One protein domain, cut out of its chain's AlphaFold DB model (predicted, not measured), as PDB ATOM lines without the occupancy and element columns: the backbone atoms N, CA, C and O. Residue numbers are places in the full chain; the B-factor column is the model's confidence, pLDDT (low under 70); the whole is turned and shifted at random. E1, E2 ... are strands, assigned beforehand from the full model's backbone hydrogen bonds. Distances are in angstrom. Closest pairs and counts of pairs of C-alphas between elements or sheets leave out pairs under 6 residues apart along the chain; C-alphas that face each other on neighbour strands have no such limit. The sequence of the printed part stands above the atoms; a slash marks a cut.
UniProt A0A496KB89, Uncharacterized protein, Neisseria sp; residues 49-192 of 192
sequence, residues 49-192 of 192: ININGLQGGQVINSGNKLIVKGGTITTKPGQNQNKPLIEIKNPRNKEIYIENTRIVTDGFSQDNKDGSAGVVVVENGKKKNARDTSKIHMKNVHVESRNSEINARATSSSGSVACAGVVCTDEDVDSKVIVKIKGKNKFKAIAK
ATOM      1  N   ILE A  49     167.315 245.065  92.748       90.81
ATOM      2  CA  ILE A  49     167.775 244.163  91.693       90.81
ATOM      3  C   ILE A  49     167.924 242.782  92.324       90.81
ATOM      4  O   ILE A  49     168.805 242.581  93.156       90.81
ATOM      5  N   ASN A  50     167.073 241.837  91.928       92.56
ATOM      6  CA  ASN A  50     167.125 240.451  92.378       92.56
ATOM      7  C   ASN A  50     167.247 239.524  91.166       92.56
ATOM      8  O   ASN A  50     166.367 239.503  90.306       92.56
ATOM      9  N   ILE A  51     168.319 238.731  91.121       92.50
ATOM     10  CA  ILE A  51     168.541 237.695  90.105       92.50
ATOM     11  C   ILE A  51     168.644 236.347  90.822       92.50
ATOM     12  O   ILE A  51     169.617 236.079  91.527       92.50
ATOM     13  N   ASN A  52     167.633 235.496  90.668       89.81
ATOM     14  CA  ASN A  52     167.503 234.243  91.407       89.81
ATOM     15  C   ASN A  52     167.920 233.047  90.545       89.81
ATOM     16  O   ASN A  52     167.382 232.840  89.462       89.81
ATOM     17  N   GLY A  53     168.832 232.215  91.056       87.06
ATOM     18  CA  GLY A  53     169.155 230.918  90.450       87.06
ATOM     19  C   GLY A  53     170.004 230.972  89.175       87.06
ATOM     20  O   GLY A  53     169.974 230.013  88.405       87.06
ATOM     21  N   LEU A  54     170.748 232.059  88.939       92.50
ATOM     22  CA  LEU A  54     171.679 232.163  87.811       92.50
ATOM     23  C   LEU A  54     172.866 231.204  87.982       92.50
ATOM     24  O   LEU A  54     173.567 231.236  88.990       92.50
ATOM     25  N   GLN A  55     173.111 230.377  86.967       92.25
ATOM     26  CA  GLN A  55     174.206 229.408  86.923       92.25
ATOM     27  C   GLN A  55     175.129 229.701  85.737       92.25
ATOM     28  O   GLN A  55     174.669 229.763  84.597       92.25
ATOM     29  N   GLY A  56     176.431 229.869  85.994       89.00
ATOM     30  CA  GLY A  56     177.458 230.045  84.952       89.00
ATOM     31  C   GLY A  56     177.403 231.370  84.174       89.00
ATOM     32  O   GLY A  56     178.050 231.484  83.137       89.00
ATOM     33  N   GLY A  57     176.620 232.348  84.639       91.88
ATOM     34  CA  GLY A  57     176.533 233.698  84.070       91.88
ATOM     35  C   GLY A  57     177.171 234.755  84.972       91.88
ATOM     36  O   GLY A  57     177.761 234.433  86.002       91.88
ATOM     37  N   GLN A  58     177.032 236.021  84.588       93.94
ATOM     38  CA  GLN A  58     177.555 237.170  85.328       93.94
ATOM     39  C   GLN A  58     176.466 238.216  85.564       93.94
ATOM     40  O   GLN A  58     175.642 238.472  84.684       93.94
ATOM     41  N   VAL A  59     176.507 238.841  86.741       95.25
ATOM     42  CA  VAL A  59     175.713 240.028  87.073       95.25
ATOM     43  C   VAL A  59     176.679 241.154  87.412       95.25
ATOM     44  O   VAL A  59     177.425 241.064  88.383       95.25
ATOM     45  N   ILE A  60     176.674 242.209  86.603       93.50
ATOM     46  CA  ILE A  60     177.496 243.404  86.793       93.50
ATOM     47  C   ILE A  60     176.545 244.560  87.073       93.50
ATOM     48  O   ILE A  60     175.755 244.932  86.212       93.50
ATOM     49  N   ASN A  61     176.622 245.130  88.271       93.19
ATOM     50  CA  ASN A  61     175.854 246.311  88.651       93.19
ATOM     51  C   ASN A  61     176.834 247.437  88.991       93.19
ATOM     52  O   ASN A  61     177.482 247.396  90.034       93.19
ATOM     53  N   SER A  62     176.993 248.404  88.088       89.06
ATOM     54  CA  SER A  62     177.975 249.479  88.234       89.06
ATOM     55  C   SER A  62     177.413 250.799  87.721       89.06
ATOM     56  O   SER A  62     177.095 250.935  86.539       89.06
ATOM     57  N   GLY A  63     177.286 251.778  88.622       87.81
ATOM     58  CA  GLY A  63     176.759 253.102  88.302       87.81
ATOM     59  C   GLY A  63     175.383 253.028  87.639       87.81
ATOM     60  O   GLY A  63     174.434 252.487  88.209       87.81
ATOM     61  N   ASN A  64     175.294 253.554  86.418       91.06
ATOM     62  CA  ASN A  64     174.088 253.563  85.595       91.06
ATOM     63  C   ASN A  64     173.918 252.301  84.730       91.06
ATOM     64  O   ASN A  64     173.034 252.274  83.882       91.06
ATOM     65  N   LYS A  65     174.743 251.261  84.898       93.50
ATOM     66  CA  LYS A  65     174.664 250.032  84.100       93.50
ATOM     67  C   LYS A  65     174.361 248.818  84.962       93.50
ATOM     68  O   LYS A  65     175.009 248.575  85.979       93.50
ATOM     69  N   LEU A  66     173.402 248.024  84.501       95.00
ATOM     70  CA  LEU A  66     173.138 246.680  84.994       95.00
ATOM     71  C   LEU A  66     173.278 245.710  83.825       95.00
ATOM     72  O   LEU A  66     172.600 245.869  82.821       95.00
ATOM     73  N   ILE A  67     174.137 244.703  83.947       95.06
ATOM     74  CA  ILE A  67     174.362 243.692  82.913       95.06
ATOM     75  C   ILE A  67     174.158 242.313  83.531       95.06
ATOM     76  O   ILE A  67     174.884 241.923  84.442       95.06
ATOM     77  N   VAL A  68     173.200 241.558  83.005       95.12
ATOM     78  CA  VAL A  68     172.995 240.132  83.272       95.12
ATOM     79  C   VAL A  68     173.397 239.386  82.007       95.12
ATOM     80  O   VAL A  68     172.685 239.441  81.005       95.12
ATOM     81  N   LYS A  69     174.553 238.721  82.023       93.94
ATOM     82  CA  LYS A  69     175.155 238.141  80.817       93.94
ATOM     83  C   LYS A  69     175.438 236.656  80.964       93.94
ATOM     84  O   LYS A  69     176.132 236.229  81.887       93.94
ATOM     85  N   GLY A  70     174.993 235.895  79.973       93.69
ATOM     86  CA  GLY A  70     175.211 234.462  79.890       93.69
ATOM     87  C   GLY A  70     174.467 233.693  80.977       93.69
ATOM     88  O   GLY A  70     173.629 234.220  81.707       93.69
ATOM     89  N   GLY A  71     174.824 232.421  81.103       94.50
ATOM     90  CA  GLY A  71     174.295 231.547  82.138       94.50
ATOM     91  C   GLY A  71     172.869 231.061  81.895       94.50
ATOM     92  O   GLY A  71     172.176 231.431  80.942       94.50
ATOM     93  N   THR A  72     172.452 230.162  82.780       95.19
ATOM     94  CA  THR A  72     171.110 229.590  82.783       95.19
ATOM     95  C   THR A  72     170.458 229.812  84.137       95.19
ATOM     96  O   THR A  72     171.063 229.542  85.171       95.19
ATOM     97  N   ILE A  73     169.215 230.275  84.131       93.44
ATOM     98  CA  ILE A  73     168.350 230.291  85.303       93.44
ATOM     99  C   ILE A  73     167.371 229.130  85.164       93.44
ATOM    100  O   ILE A  73     166.671 229.026  84.156       93.44
ATOM    101  N   THR A  74     167.318 228.254  86.165       91.25
ATOM    102  CA  THR A  74     166.349 227.153  86.188       91.25
ATOM    103  C   THR A  74     165.538 227.151  87.469       91.25
ATOM    104  O   THR A  74     166.063 227.430  88.547       91.25
ATOM    105  N   THR A  75     164.257 226.810  87.358       87.12
ATOM    106  CA  THR A  75     163.412 226.520  88.518       87.12
ATOM    107  C   THR A  75     162.694 225.198  88.356       87.12
ATOM    108  O   THR A  75     162.373 224.764  87.249       87.12
ATOM    109  N   LYS A  76     162.461 224.557  89.500       83.38
ATOM    110  CA  LYS A  76     161.654 223.349  89.635       83.38
ATOM    111  C   LYS A  76     160.378 223.676  90.414       83.38
ATOM    112  O   LYS A  76     160.372 224.670  91.155       83.38
ATOM    113  N   PRO A  77     159.349 222.818  90.334       82.12
ATOM    114  CA  PRO A  77     158.163 222.958  91.165       82.12
ATOM    115  C   PRO A  77     158.549 223.110  92.644       82.12
ATOM    116  O   PRO A  77     159.404 222.383  93.150       82.12
ATOM    117  N   GLY A  78     157.963 224.096  93.323       75.94
ATOM    118  CA  GLY A  78     158.238 224.391  94.733       75.94
ATOM    119  C   GLY A  78     159.460 225.282  95.009       75.94
ATOM    120  O   GLY A  78     159.580 225.786  96.121       75.94
ATOM    121  N   GLN A  79     160.330 225.559  94.028       77.62
ATOM    122  CA  GLN A  79     161.453 226.497  94.198       77.62
ATOM    123  C   GLN A  79     161.145 227.899  93.674       77.62
ATOM    124  O   GLN A  79     160.476 228.043  92.652       77.62
ATOM    125  N   ASN A  80     161.677 228.920  94.365       68.56
ATOM    126  CA  ASN A  80     161.560 230.345  94.011       68.56
ATOM    127  C   ASN A  80     160.126 230.760  93.651       68.56
ATOM    128  O   ASN A  80     159.894 231.576  92.764       68.56
ATOM    129  N   GLN A  81     159.166 230.156  94.351       75.19
ATOM    130  CA  GLN A  81     157.753 230.442  94.193       75.19
ATOM    131  C   GLN A  81     157.477 231.843  94.738       75.19
ATOM    132  O   GLN A  81     158.067 232.276  95.733       75.19
ATOM    133  N   ASN A  82     156.557 232.546  94.094       84.81
ATOM    134  CA  ASN A  82     156.083 233.861  94.495       84.81
ATOM    135  C   ASN A  82     157.082 235.029  94.380       84.81
ATOM    136  O   ASN A  82     156.850 236.087  94.965       84.81
ATOM    137  N   LYS A  83     158.168 234.881  93.611       87.69
ATOM    138  CA  LYS A  83     159.077 235.985  93.255       87.69
ATOM    139  C   LYS A  83     159.523 235.865  91.794       87.69
ATOM    140  O   LYS A  83     159.699 234.737  91.335       87.69
ATOM    141  N   PRO A  84     159.766 236.979  91.080       91.31
ATOM    142  CA  PRO A  84     160.377 236.912  89.758       91.31
ATOM    143  C   PRO A  84     161.785 236.315  89.818       91.31
ATOM    144  O   PRO A  84     162.488 236.416  90.829       91.31
ATOM    145  N   LEU A  85     162.226 235.709  88.717       92.69
ATOM    146  CA  LEU A  85     163.594 235.193  88.610       92.69
ATOM    147  C   LEU A  85     164.586 236.297  88.274       92.69
ATOM    148  O   LEU A  85     165.717 236.273  88.746       92.69
ATOM    149  N   ILE A  86     164.137 237.274  87.496       93.25
ATOM    150  CA  ILE A  86     164.800 238.559  87.319       93.25
ATOM    151  C   ILE A  86     163.792 239.615  87.753       93.25
ATOM    152  O   ILE A  86     162.741 239.746  87.134       93.25
ATOM    153  N   GLU A  87     164.096 240.339  88.821       92.94
ATOM    154  CA  GLU A  87     163.289 241.444  89.329       92.94
ATOM    155  C   GLU A  87     164.150 242.703  89.374       92.94
ATOM    156  O   GLU A  87     165.176 242.731  90.055       92.94
ATOM    157  N   ILE A  88     163.741 243.747  88.659       91.00
ATOM    158  CA  ILE A  88     164.384 245.060  88.693       91.00
ATOM    159  C   ILE A  88     163.292 246.090  88.980       91.00
ATOM    160  O   ILE A  88     162.408 246.294  88.152       91.00
ATOM    161  N   LYS A  89     163.326 246.722  90.157       87.62
ATOM    162  CA  LYS A  89     162.325 247.714  90.573       87.62
ATOM    163  C   LYS A  89     162.909 249.100  90.742       87.62
ATOM    164  O   LYS A  89     163.951 249.261  91.374       87.62
ATOM    165  N   ASN A  90     162.155 250.088  90.271       83.94
ATOM    166  CA  ASN A  90     162.485 251.511  90.308       83.94
ATOM    167  C   ASN A  90     163.918 251.801  89.799       83.94
ATOM    168  O   ASN A  90     164.680 252.459  90.517       83.94
ATOM    169  N   PRO A  91     164.325 251.273  88.621       86.00
ATOM    170  CA  PRO A  91     165.649 251.558  88.080       86.00
ATOM    171  C   PRO A  91     165.771 253.053  87.769       86.00
ATOM    172  O   PRO A  91     164.900 253.629  87.113       86.00
ATOM    173  N   ARG A  92     166.859 253.691  88.214       84.00
ATOM    174  CA  ARG A  92     167.046 255.144  88.056       84.00
ATOM    175  C   ARG A  92     168.091 255.461  87.009       84.00
ATOM    176  O   ARG A  92     169.281 255.304  87.272       84.00
ATOM    177  N   ASN A  93     167.639 255.949  85.854       85.12
ATOM    178  CA  ASN A  93     168.501 256.315  84.726       85.12
ATOM    179  C   ASN A  93     169.507 255.210  84.383       85.12
ATOM    180  O   ASN A  93     170.695 255.483  84.199       85.12
ATOM    181  N   LYS A  94     169.036 253.957  84.360       87.06
ATOM    182  CA  LYS A  94     169.880 252.791  84.104       87.06
ATOM    183  C   LYS A  94     169.765 252.284  82.679       87.06
ATOM    184  O   LYS A  94     168.668 252.155  82.146       87.06
ATOM    185  N   GLU A  95     170.897 251.889  82.116       92.06
ATOM    186  CA  GLU A  95     170.954 250.982  80.977       92.06
ATOM    187  C   GLU A  95     171.022 249.546  81.503       92.06
ATOM    188  O   GLU A  95     171.989 249.133  82.154       92.06
ATOM    189  N   ILE A  96     169.957 248.790  81.255       93.44
ATOM    190  CA  ILE A  96     169.790 247.414  81.707       93.44
ATOM    191  C   ILE A  96     170.007 246.494  80.511       93.44
ATOM    192  O   ILE A  96     169.245 246.533  79.553       93.44
ATOM    193  N   TYR A  97     171.006 245.626  80.587       94.88
ATOM    194  CA  TYR A  97     171.333 244.639  79.569       94.88
ATOM    195  C   TYR A  97     171.059 243.238  80.101       94.88
ATOM    196  O   TYR A  97     171.607 242.840  81.127       94.88
ATOM    197  N   ILE A  98     170.238 242.467  79.394       94.50
ATOM    198  CA  ILE A  98     170.046 241.036  79.644       94.50
ATOM    199  C   ILE A  98     170.448 240.310  78.362       94.50
ATOM    200  O   ILE A  98     169.767 240.407  77.340       94.50
ATOM    201  N   GLU A  99     171.581 239.613  78.394       95.50
ATOM    202  CA  GLU A  99     172.246 239.119  77.189       95.50
ATOM    203  C   GLU A  99     172.618 237.644  77.274       95.50
ATOM    204  O   GLU A  99     173.281 237.218  78.213       95.50
ATOM    205  N   ASN A 100     172.313 236.873  76.228       95.75
ATOM    206  CA  ASN A 100     172.717 235.465  76.101       95.75
ATOM    207  C   ASN A 100     172.270 234.583  77.284       95.75
ATOM    208  O   ASN A 100     172.911 233.580  77.595       95.75
ATOM    209  N   THR A 101     171.184 234.969  77.948       95.56
ATOM    210  CA  THR A 101     170.663 234.288  79.132       95.56
ATOM    211  C   THR A 101     169.589 233.292  78.724       95.56
ATOM    212  O   THR A 101     168.663 233.622  77.974       95.56
ATOM    213  N   ARG A 102     169.672 232.071  79.256       96.31
ATOM    214  CA  ARG A 102     168.603 231.076  79.138       96.31
ATOM    215  C   ARG A 102     167.835 230.986  80.449       96.31
ATOM    216  O   ARG A 102     168.432 230.854  81.507       96.31
ATOM    217  N   ILE A 103     166.514 231.011  80.388       94.69
ATOM    218  CA  ILE A 103     165.641 230.865  81.549       94.69
ATOM    219  C   ILE A 103     164.695 229.704  81.273       94.69
ATOM    220  O   ILE A 103     164.011 229.694  80.253       94.69
ATOM    221  N   VAL A 104     164.679 228.705  82.148       93.75
ATOM    222  CA  VAL A 104     163.805 227.535  82.028       93.75
ATOM    223  C   VAL A 104     163.029 227.367  83.322       93.75
ATOM    224  O   VAL A 104     163.620 227.138  84.375       93.75
ATOM    225  N   THR A 105     161.708 227.461  83.244       92.12
ATOM    226  CA  THR A 105     160.832 227.277  84.398       92.12
ATOM    227  C   THR A 105     159.947 226.056  84.210       92.12
ATOM    228  O   THR A 105     159.450 225.807  83.111       92.12
ATOM    229  N   ASP A 106     159.746 225.301  85.287       91.81
ATOM    230  CA  ASP A 106     158.755 224.228  85.363       91.81
ATOM    231  C   ASP A 106     158.003 224.313  86.693       91.81
ATOM    232  O   ASP A 106     158.623 224.333  87.759       91.81
ATOM    233  N   GLY A 107     156.675 224.421  86.633       88.94
ATOM    234  CA  GLY A 107     155.836 224.592  87.821       88.94
ATOM    235  C   GLY A 107     156.085 225.912  88.555       88.94
ATOM    236  O   GLY A 107     156.038 225.952  89.785       88.94
ATOM    237  N   PHE A 108     156.420 226.986  87.833       91.69
ATOM    238  CA  PHE A 108     156.616 228.307  88.430       91.69
ATOM    239  C   PHE A 108     155.266 228.937  88.774       91.69
ATOM    240  O   PHE A 108     154.457 229.183  87.879       91.69
ATOM    241  N   SER A 109     155.032 229.208  90.059       91.25
ATOM    242  CA  SER A 109     153.849 229.923  90.524       91.25
ATOM    243  C   SER A 109     154.226 231.260  91.147       91.25
ATOM    244  O   SER A 109     155.141 231.346  91.973       91.25
ATOM    245  N   GLN A 110     153.510 232.311  90.764       91.38
ATOM    246  CA  GLN A 110     153.617 233.625  91.380       91.38
ATOM    247  C   GLN A 110     152.236 234.253  91.536       91.38
ATOM    248  O   GLN A 110     151.431 234.239  90.609       91.38
ATOM    249  N   ASP A 111     151.980 234.848  92.700       90.38
ATOM    250  CA  ASP A 111     150.751 235.580  92.971       90.38
ATOM    251  C   ASP A 111     151.062 236.958  93.573       90.38
ATOM    252  O   ASP A 111     151.161 237.127  94.791       90.38
ATOM    253  N   ASN A 112     151.214 237.967  92.710       87.88
ATOM    254  CA  ASN A 112     151.406 239.341  93.155       87.88
ATOM    255  C   ASN A 112     150.051 240.028  93.407       87.88
ATOM    256  O   ASN A 112     149.169 240.087  92.548       87.88
ATOM    257  N   LYS A 113     149.879 240.551  94.624       85.38
ATOM    258  CA  LYS A 113     148.679 241.279  95.067       85.38
ATOM    259  C   LYS A 113     148.718 242.770  94.744       85.38
ATOM    260  O   LYS A 113     147.659 243.392  94.779       85.38
ATOM    261  N   ASP A 114     149.896 243.315  94.463       80.69
ATOM    262  CA  ASP A 114     150.083 244.734  94.184       80.69
ATOM    263  C   ASP A 114     151.251 244.951  93.208       80.69
ATOM    264  O   ASP A 114     152.401 245.115  93.615       80.69
ATOM    265  N   GLY A 115     150.949 244.925  91.909       83.31
ATOM    266  CA  GLY A 115     151.911 245.147  90.824       83.31
ATOM    267  C   GLY A 115     152.053 243.950  89.886       83.31
ATOM    268  O   GLY A 115     151.168 243.089  89.818       83.31
ATOM    269  N   SER A 116     153.164 243.904  89.151       88.38
ATOM    270  CA  SER A 116     153.399 242.891  88.119       88.38
ATOM    271  C   SER A 116     153.944 241.574  88.678       88.38
ATOM    272  O   SER A 116     154.633 241.531  89.698       88.38
ATOM    273  N   ALA A 117     153.645 240.473  87.997       90.88
ATOM    274  CA  ALA A 117     154.159 239.140  88.265       90.88
ATOM    275  C   ALA A 117     154.687 238.523  86.966       90.88
ATOM    276  O   ALA A 117     154.045 238.606  85.916       90.88
ATOM    277  N   GLY A 118     155.843 237.876  87.034       91.38
ATOM    278  CA  GLY A 118     156.449 237.263  85.868       91.38
ATOM    279  C   GLY A 118     157.795 236.617  86.129       91.38
ATOM    280  O   GLY A 118     158.375 236.753  87.202       91.38
ATOM    281  N   VAL A 119     158.307 235.908  85.123       92.56
ATOM    282  CA  VAL A 119     159.645 235.297  85.194       92.56
ATOM    283  C   VAL A 119     160.719 236.387  85.170       92.56
ATOM    284  O   VAL A 119     161.649 236.364  85.976       92.56
ATOM    285  N   VAL A 120     160.555 237.362  84.278       92.69
ATOM    286  CA  VAL A 120     161.329 238.604  84.231       92.69
ATOM    287  C   VAL A 120     160.368 239.761  84.472       92.69
ATOM    288  O   VAL A 120     159.396 239.912  83.736       92.69
ATOM    289  N   VAL A 121     160.636 240.568  85.492       92.31
ATOM    290  CA  VAL A 121     159.872 241.769  85.825       92.31
ATOM    291  C   VAL A 121     160.841 242.935  85.949       92.31
ATOM    292  O   VAL A 121     161.712 242.934  86.819       92.31
ATOM    293  N   VAL A 122     160.678 243.934  85.090       89.19
ATOM    294  CA  VAL A 122     161.319 245.241  85.225       89.19
ATOM    295  C   VAL A 122     160.210 246.271  85.353       89.19
ATOM    296  O   VAL A 122     159.440 246.447  84.416       89.19
ATOM    297  N   GLU A 123     160.075 246.885  86.524       84.38
ATOM    298  CA  GLU A 123     159.003 247.849  86.781       84.38
ATOM    299  C   GLU A 123     159.509 249.102  87.498       84.38
ATOM    300  O   GLU A 123     160.252 249.031  88.478       84.38
ATOM    301  N   ASN A 124     159.060 250.273  87.072       74.75
ATOM    302  CA  ASN A 124     159.353 251.565  87.675       74.75
ATOM    303  C   ASN A 124     158.213 252.071  88.572       74.75
ATOM    304  O   ASN A 124     157.851 253.247  88.580       74.75
ATOM    305  N   GLY A 125     157.661 251.162  89.378       66.19
ATOM    306  CA  GLY A 125     156.755 251.468  90.482       66.19
ATOM    307  C   GLY A 125     155.557 252.372  90.140       66.19
ATOM    308  O   GLY A 125     155.155 252.556  89.003       66.19
ATOM    309  N   LYS A 126     154.931 252.939  91.182       59.50
ATOM    310  CA  LYS A 126     153.698 253.751  91.071       59.50
ATOM    311  C   LYS A 126     153.961 255.248  90.838       59.50
ATOM    312  O   LYS A 126     153.024 256.034  90.756       59.50
ATOM    313  N   LYS A 127     155.230 255.667  90.819       57.12
ATOM    314  CA  LYS A 127     155.652 257.065  90.651       57.12
ATOM    315  C   LYS A 127     156.888 257.101  89.767       57.12
ATOM    316  O   LYS A 127     158.003 257.210  90.270       57.12
ATOM    317  N   LYS A 128     156.665 257.022  88.457       59.41
ATOM    318  CA  LYS A 128     157.687 257.353  87.472       59.41
ATOM    319  C   LYS A 128     158.033 258.827  87.665       59.41
ATOM    320  O   LYS A 128     157.201 259.698  87.407       59.41
ATOM    321  N   ASN A 129     159.231 259.134  88.159       63.44
ATOM    322  CA  ASN A 129     159.747 260.479  87.941       63.44
ATOM    323  C   ASN A 129     159.914 260.612  86.433       63.44
ATOM    324  O   ASN A 129     160.603 259.801  85.828       63.44
ATOM    325  N   ALA A 130     159.330 261.642  85.822       62.88
ATOM    326  CA  ALA A 130     159.446 261.863  84.378       62.88
ATOM    327  C   ALA A 130     160.908 261.983  83.889       62.88
ATOM    328  O   ALA A 130     161.170 261.912  82.695       62.88
ATOM    329  N   ARG A 131     161.857 262.181  84.815       64.88
ATOM    330  CA  ARG A 131     163.298 262.244  84.554       64.88
ATOM    331  C   ARG A 131     164.007 260.891  84.621       64.88
ATOM    332  O   ARG A 131     165.141 260.826  84.169       64.88
ATOM    333  N   ASP A 132     163.383 259.856  85.180       71.62
ATOM    334  CA  ASP A 132     163.962 258.514  85.236       71.62
ATOM    335  C   ASP A 132     163.692 257.817  83.895       71.62
ATOM    336  O   ASP A 132     162.575 257.389  83.611       71.62
ATOM    337  N   THR A 133     164.723 257.765  83.048       76.69
ATOM    338  CA  THR A 133     164.657 257.270  81.659       76.69
ATOM    339  C   THR A 133     165.503 256.013  81.492       76.69
ATOM    340  O   THR A 133     166.465 255.964  80.724       76.69
ATOM    341  N   SER A 134     165.184 254.989  82.280       85.31
ATOM    342  CA  SER A 134     165.876 253.706  82.179       85.31
ATOM    343  C   SER A 134     165.555 253.027  80.845       85.31
ATOM    344  O   SER A 134     164.427 253.083  80.367       85.31
ATOM    345  N   LYS A 135     166.554 252.380  80.243       89.25
ATOM    346  CA  LYS A 135     166.426 251.653  78.974       89.25
ATOM    347  C   LYS A 135     166.751 250.192  79.181       89.25
ATOM    348  O   LYS A 135     167.718 249.862  79.873       89.25
ATOM    349  N   ILE A 136     165.966 249.323  78.558       91.12
ATOM    350  CA  ILE A 136     166.159 247.881  78.657       91.12
ATOM    351  C   ILE A 136     166.579 247.337  77.292       91.12
ATOM    352  O   ILE A 136     165.898 247.518  76.286       91.12
ATOM    353  N   HIS A 137     167.694 246.618  77.283       93.25
ATOM    354  CA  HIS A 137     168.248 245.925  76.134       93.25
ATOM    355  C   HIS A 137     168.242 244.426  76.418       93.25
ATOM    356  O   HIS A 137     168.977 243.933  77.277       93.25
ATOM    357  N   MET A 138     167.415 243.676  75.693       92.75
ATOM    358  CA  MET A 138     167.364 242.218  75.820       92.75
ATOM    359  C   MET A 138     167.867 241.586  74.530       92.75
ATOM    360  O   MET A 138     167.222 241.698  73.491       92.75
ATOM    361  N   LYS A 139     169.005 240.891  74.575       94.38
ATOM    362  CA  LYS A 139     169.628 240.300  73.382       94.38
ATOM    363  C   LYS A 139     169.860 238.812  73.564       94.38
ATOM    364  O   LYS A 139     170.591 238.399  74.459       94.38
ATOM    365  N   ASN A 140     169.307 238.006  72.659       93.94
ATOM    366  CA  ASN A 140     169.498 236.553  72.676       93.94
ATOM    367  C   ASN A 140     169.040 235.922  74.009       93.94
ATOM    368  O   ASN A 140     169.691 235.034  74.562       93.94
ATOM    369  N   VAL A 141     167.929 236.429  74.549       94.00
ATOM    370  CA  VAL A 141     167.323 235.913  75.778       94.00
ATOM    371  C   VAL A 141     166.307 234.847  75.402       94.00
ATOM    372  O   VAL A 141     165.382 235.106  74.632       94.00
ATOM    373  N   HIS A 142     166.472 233.651  75.956       94.50
ATOM    374  CA  HIS A 142     165.583 232.523  75.705       94.50
ATOM    375  C   HIS A 142     164.828 232.171  76.972       94.50
ATOM    376  O   HIS A 142     165.447 231.723  77.936       94.50
ATOM    377  N   VAL A 143     163.506 232.310  76.961       93.69
ATOM    378  CA  VAL A 143     162.668 231.921  78.094       93.69
ATOM    379  C   VAL A 143     161.776 230.760  77.700       93.69
ATOM    380  O   VAL A 143     160.952 230.874  76.798       93.69
ATOM    381  N   GLU A 144     161.935 229.631  78.377       94.44
ATOM    382  CA  GLU A 144     161.069 228.470  78.249       94.44
ATOM    383  C   GLU A 144     160.269 228.298  79.537       94.44
ATOM    384  O   GLU A 144     160.830 227.953  80.572       94.44
ATOM    385  N   SER A 145     158.961 228.534  79.464       91.50
ATOM    386  CA  SER A 145     158.058 228.432  80.606       91.50
ATOM    387  C   SER A 145     157.146 227.221  80.466       91.50
ATOM    388  O   SER A 145     156.462 227.061  79.446       91.50
ATOM    389  N   ARG A 146     157.174 226.345  81.474       93.31
ATOM    390  CA  ARG A 146     156.386 225.115  81.536       93.31
ATOM    391  C   ARG A 146     155.515 225.092  82.782       93.31
ATOM    392  O   ARG A 146     155.995 225.347  83.882       93.31
ATOM    393  N   ASN A 147     154.252 224.717  82.602       91.69
ATOM    394  CA  ASN A 147     153.315 224.477  83.703       91.69
ATOM    395  C   ASN A 147     153.215 225.643  84.712       91.69
ATOM    396  O   ASN A 147     153.139 225.410  85.917       91.69
ATOM    397  N   SER A 148     153.285 226.890  84.238       90.81
ATOM    398  CA  SER A 148     153.385 228.067  85.105       90.81
ATOM    399  C   SER A 148     152.022 228.679  85.427       90.81
ATOM    400  O   SER A 148     151.166 228.798  84.550       90.81
ATOM    401  N   GLU A 149     151.842 229.152  86.660       93.56
ATOM    402  CA  GLU A 149     150.671 229.926  87.084       93.56
ATOM    403  C   GLU A 149     151.101 231.295  87.624       93.56
ATOM    404  O   GLU A 149     151.707 231.409  88.681       93.56
ATOM    405  N   ILE A 150     150.785 232.359  86.897       93.75
ATOM    406  CA  ILE A 150     151.200 233.720  87.235       93.75
ATOM    407  C   ILE A 150     149.955 234.585  87.365       93.75
ATOM    408  O   ILE A 150     149.211 234.778  86.403       93.75
ATOM    409  N   ASN A 151     149.740 235.126  88.555       92.38
ATOM    410  CA  ASN A 151     148.644 236.023  88.869       92.38
ATOM    411  C   ASN A 151     149.214 237.380  89.306       92.38
ATOM    412  O   ASN A 151     150.103 237.446  90.153       92.38
ATOM    413  N   ALA A 152     148.699 238.460  88.728       90.88
ATOM    414  CA  ALA A 152     149.064 239.833  89.058       90.88
ATOM    415  C   ALA A 152     147.803 240.662  89.301       90.88
ATOM    416  O   ALA A 152     146.788 240.489  88.619       90.88
ATOM    417  N   ARG A 153     147.861 241.573  90.272       88.12
ATOM    418  CA  ARG A 153     146.748 242.451  90.641       88.12
ATOM    419  C   ARG A 153     147.221 243.890  90.756       88.12
ATOM    420  O   ARG A 153     148.213 244.161  91.428       88.12
ATOM    421  N   ALA A 154     146.480 244.802  90.139       80.12
ATOM    422  CA  ALA A 154     146.621 246.234  90.363       80.12
ATOM    423  C   ALA A 154     145.575 246.675  91.389       80.12
ATOM    424  O   ALA A 154     144.398 246.330  91.271       80.12
ATOM    425  N   THR A 155     146.003 247.416  92.410       69.94
ATOM    426  CA  THR A 155     145.091 248.053  93.364       69.94
ATOM    427  C   THR A 155     144.693 249.444  92.856       69.94
ATOM    428  O   THR A 155     145.549 250.250  92.481       69.94
ATOM    429  N   SER A 156     143.384 249.713  92.844       55.69
ATOM    430  CA  SER A 156     142.700 250.819  92.149       55.69
ATOM    431  C   SER A 156     143.154 252.231  92.541       55.69
ATOM    432  O   SER A 156     142.884 253.197  91.837       55.69
ATOM    433  N   SER A 157     143.854 252.396  93.662       56.31
ATOM    434  CA  SER A 157     144.094 253.704  94.285       56.31
ATOM    435  C   SER A 157     145.219 254.540  93.661       56.31
ATOM    436  O   SER A 157     145.543 255.600  94.190       56.31
ATOM    437  N   SER A 158     145.868 254.089  92.578       51.78
ATOM    438  CA  SER A 158     147.127 254.723  92.132       51.78
ATOM    439  C   SER A 158     147.490 254.589  90.646       51.78
ATOM    440  O   SER A 158     148.662 254.733  90.311       51.78
ATOM    441  N   GLY A 159     146.538 254.298  89.751       54.47
ATOM    442  CA  GLY A 159     146.840 254.180  88.309       54.47
ATOM    443  C   GLY A 159     147.826 253.051  87.978       54.47
ATOM    444  O   GLY A 159     148.595 253.146  87.027       54.47
ATOM    445  N   SER A 160     147.853 252.002  88.804       60.25
ATOM    446  CA  SER A 160     148.805 250.898  88.674       60.25
ATOM    447  C   SER A 160     148.451 249.993  87.496       60.25
ATOM    448  O   SER A 160     147.312 249.548  87.378       60.25
ATOM    449  N   VAL A 161     149.441 249.662  86.670       72.00
ATOM    450  CA  VAL A 161     149.335 248.609  85.655       72.00
ATOM    451  C   VAL A 161     149.826 247.304  86.278       72.00
ATOM    452  O   VAL A 161     150.880 247.269  86.906       72.00
ATOM    453  N   ALA A 162     149.052 246.228  86.135       83.06
ATOM    454  CA  ALA A 162     149.490 244.888  86.507       83.06
ATOM    455  C   ALA A 162     149.791 244.087  85.245       83.06
ATOM    456  O   ALA A 162     148.913 243.896  84.406       83.06
ATOM    457  N   CYS A 163     151.017 243.582  85.136       88.19
ATOM    458  CA  CYS A 163     151.383 242.603  84.123       88.19
ATOM    459  C   CYS A 163     151.458 241.209  84.752       88.19
ATOM    460  O   CYS A 163     152.074 241.039  85.798       88.19
ATOM    461  N   ALA A 164     150.837 240.214  84.118       90.19
ATOM    462  CA  ALA A 164     151.028 238.802  84.435       90.19
ATOM    463  C   ALA A 164     151.541 238.102  83.178       90.19
ATOM    464  O   ALA A 164     150.793 237.951  82.213       90.19
ATOM    465  N   GLY A 165     152.804 237.684  83.165       89.31
ATOM    466  CA  GLY A 165     153.400 237.121  81.957       89.31
ATOM    467  C   GLY A 165     154.797 236.558  82.165       89.31
ATOM    468  O   GLY A 165     155.312 236.506  83.274       89.31
ATOM    469  N   VAL A 166     155.425 236.103  81.084       90.31
ATOM    470  CA  VAL A 166     156.806 235.605  81.146       90.31
ATOM    471  C   VAL A 166     157.796 236.766  81.283       90.31
ATOM    472  O   VAL A 166     158.709 236.696  82.100       90.31
ATOM    473  N   VAL A 167     157.592 237.843  80.525       90.88
ATOM    474  CA  VAL A 167     158.386 239.074  80.598       90.88
ATOM    475  C   VAL A 167     157.426 240.245  80.775       90.88
ATOM    476  O   VAL A 167     156.517 240.413  79.965       90.88
ATOM    477  N   CYS A 168     157.618 241.019  81.838       90.06
ATOM    478  CA  CYS A 168     156.849 242.212  82.170       90.06
ATOM    479  C   CYS A 168     157.802 243.402  82.280       90.06
ATOM    480  O   CYS A 168     158.713 243.378  83.106       90.06
ATOM    481  N   THR A 169     157.593 244.421  81.451       86.44
ATOM    482  CA  THR A 169     158.416 245.638  81.403       86.44
ATOM    483  C   THR A 169     157.524 246.862  81.223       86.44
ATOM    484  O   THR A 169     156.621 246.825  80.389       86.44
ATOM    485  N   ASP A 170     157.773 247.939  81.967       78.12
ATOM    486  CA  ASP A 170     157.079 249.236  81.836       78.12
ATOM    487  C   ASP A 170     157.983 250.377  81.324       78.12
ATOM    488  O   ASP A 170     157.581 251.544  81.294       78.12
ATOM    489  N   GLU A 171     159.196 250.030  80.897       73.62
ATOM    490  CA  GLU A 171     160.165 250.925  80.267       73.62
ATOM    491  C   GLU A 171     160.338 250.596  78.782       73.62
ATOM    492  O   GLU A 171     159.952 249.518  78.323       73.62
ATOM    493  N   ASP A 172     160.950 251.516  78.034       71.19
ATOM    494  CA  ASP A 172     161.271 251.304  76.624       71.19
ATOM    495  C   ASP A 172     162.250 250.131  76.464       71.19
ATOM    496  O   ASP A 172     163.338 250.106  77.058       71.19
ATOM    497  N   VAL A 173     161.857 249.155  75.639       76.00
ATOM    498  CA  VAL A 173     162.623 247.926  75.424       76.00
ATOM    499  C   VAL A 173     163.061 247.792  73.971       76.00
ATOM    500  O   VAL A 173     162.237 247.624  73.074       76.00
ATOM    501  N   ASP A 174     164.373 247.729  73.759       77.31
ATOM    502  CA  ASP A 174     164.958 247.175  72.539       77.31
ATOM    503  C   ASP A 174     165.212 245.675  72.761       77.31
ATOM    504  O   ASP A 174     166.072 245.279  73.559       77.31
ATOM    505  N   SER A 175     164.397 244.817  72.135       78.31
ATOM    506  CA  SER A 175     164.333 243.393  72.483       78.31
ATOM    507  C   SER A 175     164.462 242.426  71.306       78.31
ATOM    508  O   SER A 175     163.782 242.504  70.288       78.31
ATOM    509  N   LYS A 176     165.290 241.401  71.532       81.56
ATOM    510  CA  LYS A 176     165.293 240.100  70.855       81.56
ATOM    511  C   LYS A 176     165.158 239.006  71.913       81.56
ATOM    512  O   LYS A 176     166.150 238.396  72.329       81.56
ATOM    513  N   VAL A 177     163.922 238.795  72.361       86.38
ATOM    514  CA  VAL A 177     163.548 237.751  73.324       86.38
ATOM    515  C   VAL A 177     162.791 236.648  72.596       86.38
ATOM    516  O   VAL A 177     161.835 236.912  71.874       86.38
ATOM    517  N   ILE A 178     163.195 235.400  72.813       87.69
ATOM    518  CA  ILE A 178     162.482 234.222  72.318       87.69
ATOM    519  C   ILE A 178     161.767 233.582  73.504       87.69
ATOM    520  O   ILE A 178     162.409 233.060  74.417       87.69
ATOM    521  N   VAL A 179     160.434 233.598  73.473       90.00
ATOM    522  CA  VAL A 179     159.586 232.993  74.507       90.00
ATOM    523  C   VAL A 179     158.965 231.703  73.978       90.00
ATOM    524  O   VAL A 179     158.319 231.689  72.934       90.00
ATOM    525  N   LYS A 180     159.146 230.605  74.713       91.50
ATOM    526  CA  LYS A 180     158.524 229.303  74.458       91.50
ATOM    527  C   LYS A 180     157.634 228.936  75.639       91.50
ATOM    528  O   LYS A 180     158.127 228.731  76.743       91.50
ATOM    529  N   ILE A 181     156.334 228.819  75.396       89.25
ATOM    530  CA  ILE A 181     155.342 228.424  76.402       89.25
ATOM    531  C   ILE A 181     154.917 226.987  76.101       89.25
ATOM    532  O   ILE A 181     154.532 226.684  74.972       89.25
ATOM    533  N   LYS A 182     155.021 226.086  77.081       87.94
ATOM    534  CA  LYS A 182     154.684 224.662  76.912       87.94
ATOM    535  C   LYS A 182     153.875 224.131  78.091       87.94
ATOM    536  O   LYS A 182     154.087 224.537  79.228       87.94
ATOM    537  N   GLY A 183     152.991 223.172  77.839       89.25
ATOM    538  CA  GLY A 183     152.145 222.589  78.885       89.25
ATOM    539  C   GLY A 183     151.058 223.548  79.380       89.25
ATOM    540  O   GLY A 183     150.675 224.490  78.682       89.25
ATOM    541  N   LYS A 184     150.539 223.294  80.585       88.81
ATOM    542  CA  LYS A 184     149.388 224.026  81.137       88.81
ATOM    543  C   LYS A 184     149.848 225.317  81.809       88.81
ATOM    544  O   LYS A 184     150.294 225.282  82.946       88.81
ATOM    545  N   ASN A 185     149.735 226.446  81.114       89.38
ATOM    546  CA  ASN A 185     150.114 227.746  81.664       89.38
ATOM    547  C   ASN A 185     148.888 228.625  81.878       89.38
ATOM    548  O   ASN A 185     147.960 228.614  81.068       89.38
ATOM    549  N   LYS A 186     148.908 229.416  82.946       92.06
ATOM    550  CA  LYS A 186     147.860 230.374  83.282       92.06
ATOM    551  C   LYS A 186     148.502 231.698  83.663       92.06
ATOM    552  O   LYS A 186     149.252 231.765  84.629       92.06
ATOM    553  N   PHE A 187     148.182 232.745  82.914       92.25
ATOM    554  CA  PHE A 187     148.621 234.110  83.185       92.25
ATOM    555  C   PHE A 187     147.373 234.965  83.395       92.25
ATOM    556  O   PHE A 187     146.504 235.006  82.524       92.25
ATOM    557  N   LYS A 188     147.236 235.598  84.561       91.69
ATOM    558  CA  LYS A 188     146.048 236.380  84.912       91.69
ATOM    559  C   LYS A 188     146.446 237.723  85.505       91.69
ATOM    560  O   LYS A 188     146.890 237.790  86.647       91.69
ATOM    561  N   ALA A 189     146.229 238.790  84.746       86.88
ATOM    562  CA  ALA A 189     146.293 240.154  85.249       86.88
ATOM    563  C   ALA A 189     144.877 240.624  85.603       86.88
ATOM    564  O   ALA A 189     143.942 240.425  84.829       86.88
ATOM    565  N   ILE A 190     144.707 241.212  86.783       83.19
ATOM    566  CA  ILE A 190     143.432 241.774  87.230       83.19
ATOM    567  C   ILE A 190     143.674 243.228  87.617       83.19
ATOM    568  O   ILE A 190     144.398 243.504  88.573       83.19
ATOM    569  N   ALA A 191     143.034 244.146  86.904       73.75
ATOM    570  CA  ALA A 191     142.852 245.506  87.382       73.75
ATOM    571  C   ALA A 191     141.579 245.547  88.234       73.75
ATOM    572  O   ALA A 191     140.546 245.011  87.826       73.75
ATOM    573  N   LYS A 192     141.678 246.110  89.435       63.28
ATOM    574  CA  LYS A 192     140.523 246.473  90.254       63.28
ATOM    575  C   LYS A 192     140.356 247.977  90.249       63.28
ATOM    576  O   LYS A 192     141.372 248.680  90.075       63.28
TER     577      LYS A 192
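What this domain is: This is residues 49 to 192 of the 192 residues of an uncharacterized protein of Neisseria sp (UniProt A0A496KB89). The chain is wound in stacked turns, a short solenoid: E3 to E5, E6 to E9 and E10 to E12 make three successive turns, and E13 and E14 a last part-turn. A large angled wall, E2 E3 E4 E6 E7 E10 E13, bends round a core sheet, E1 E5 E9 E12, and a third wall, E8 E11 E14, closes much of another side. The 144 printed residues hold no named helix and 14 named strands, E1 to E14 in chain order; the class is all strand. The large sheet is branched, its pairs parallel but for antiparallel E2 and E3; E1 E5 E9 E12 is mixed and E8 E11 E14 all parallel, in those orders. The whole is compact, with a radius of gyration of the C-alphas of 14.5 A and spans of 41 by 38 by 22 A.

Where its parts are: The largest sheet holds E2, residues 58 to 62, E3, 65 to 69, E4, 72 to 75, E6, 95 to 99, E7, 102 to 106, E10, 135 to 146, 28.5 A long, and E13, 172 to 182, 27.4 A long. The next holds E1, 49 to 51, E5, 86 to 89, E9, 117 to 123, and E12, 164 to 169. The third holds E8, 109 to 112, E11, 149 to 154, 17.1 A long, and E14, 186 to 191, 16.5 A long. C-alpha 49 is at (167.775, 244.163, 91.693), C-alpha 135 at (166.426, 251.653, 78.974) and C-alpha 191 at (142.852, 245.506, 87.382).

How they stand to each other: E10 bends by 79 degrees at residue 140, and E13 by 71 degrees at residue 175. E6, beside residues 135 to 140, and E7, beside 142 to 146, lie on one side of E10, with N 137 and O 96 at 2.8 A and N 103 and O 142 at 2.8 A; E13 lies on the other side, with N 176 and O 138 at 2.8 A. E3 is parallel to E6, with N 68 and O 97 at 2.8 A, and E4 to E7, with N 73 and O 102 at 2.8 A. E2 and E3 form a hairpin, with N 60 and O 67 at 2.8 A. This twisted sheet and the sheet E1 E5 E9 E12 make a sandwich, two sheets face to face, 9.0 A centre to centre where they face each other. In the latter, N 50 and O 87 are 2.8 A apart, N 121 and O 86 2.8 A, and N 122 and O 168 2.8 A. In the third sheet N 151 and O 110 are 2.8 A apart, and N 150 and O 186 2.8 A. The closest C-alphas of E12 and E14 are those of Ala 164 and Ala 189, 5.0 A apart.

The domain as a whole: The two C-alphas farthest apart, those of Gly 56 and Ser 157, are 42.0 A apart. The printed part has no cut, and the one long link is E9 to E10. The mean pLDDT of the printed part is 85.9; residue 80, residues 125 to 131, residues 155 to 160 and residue 192, the chain's last, are under 70.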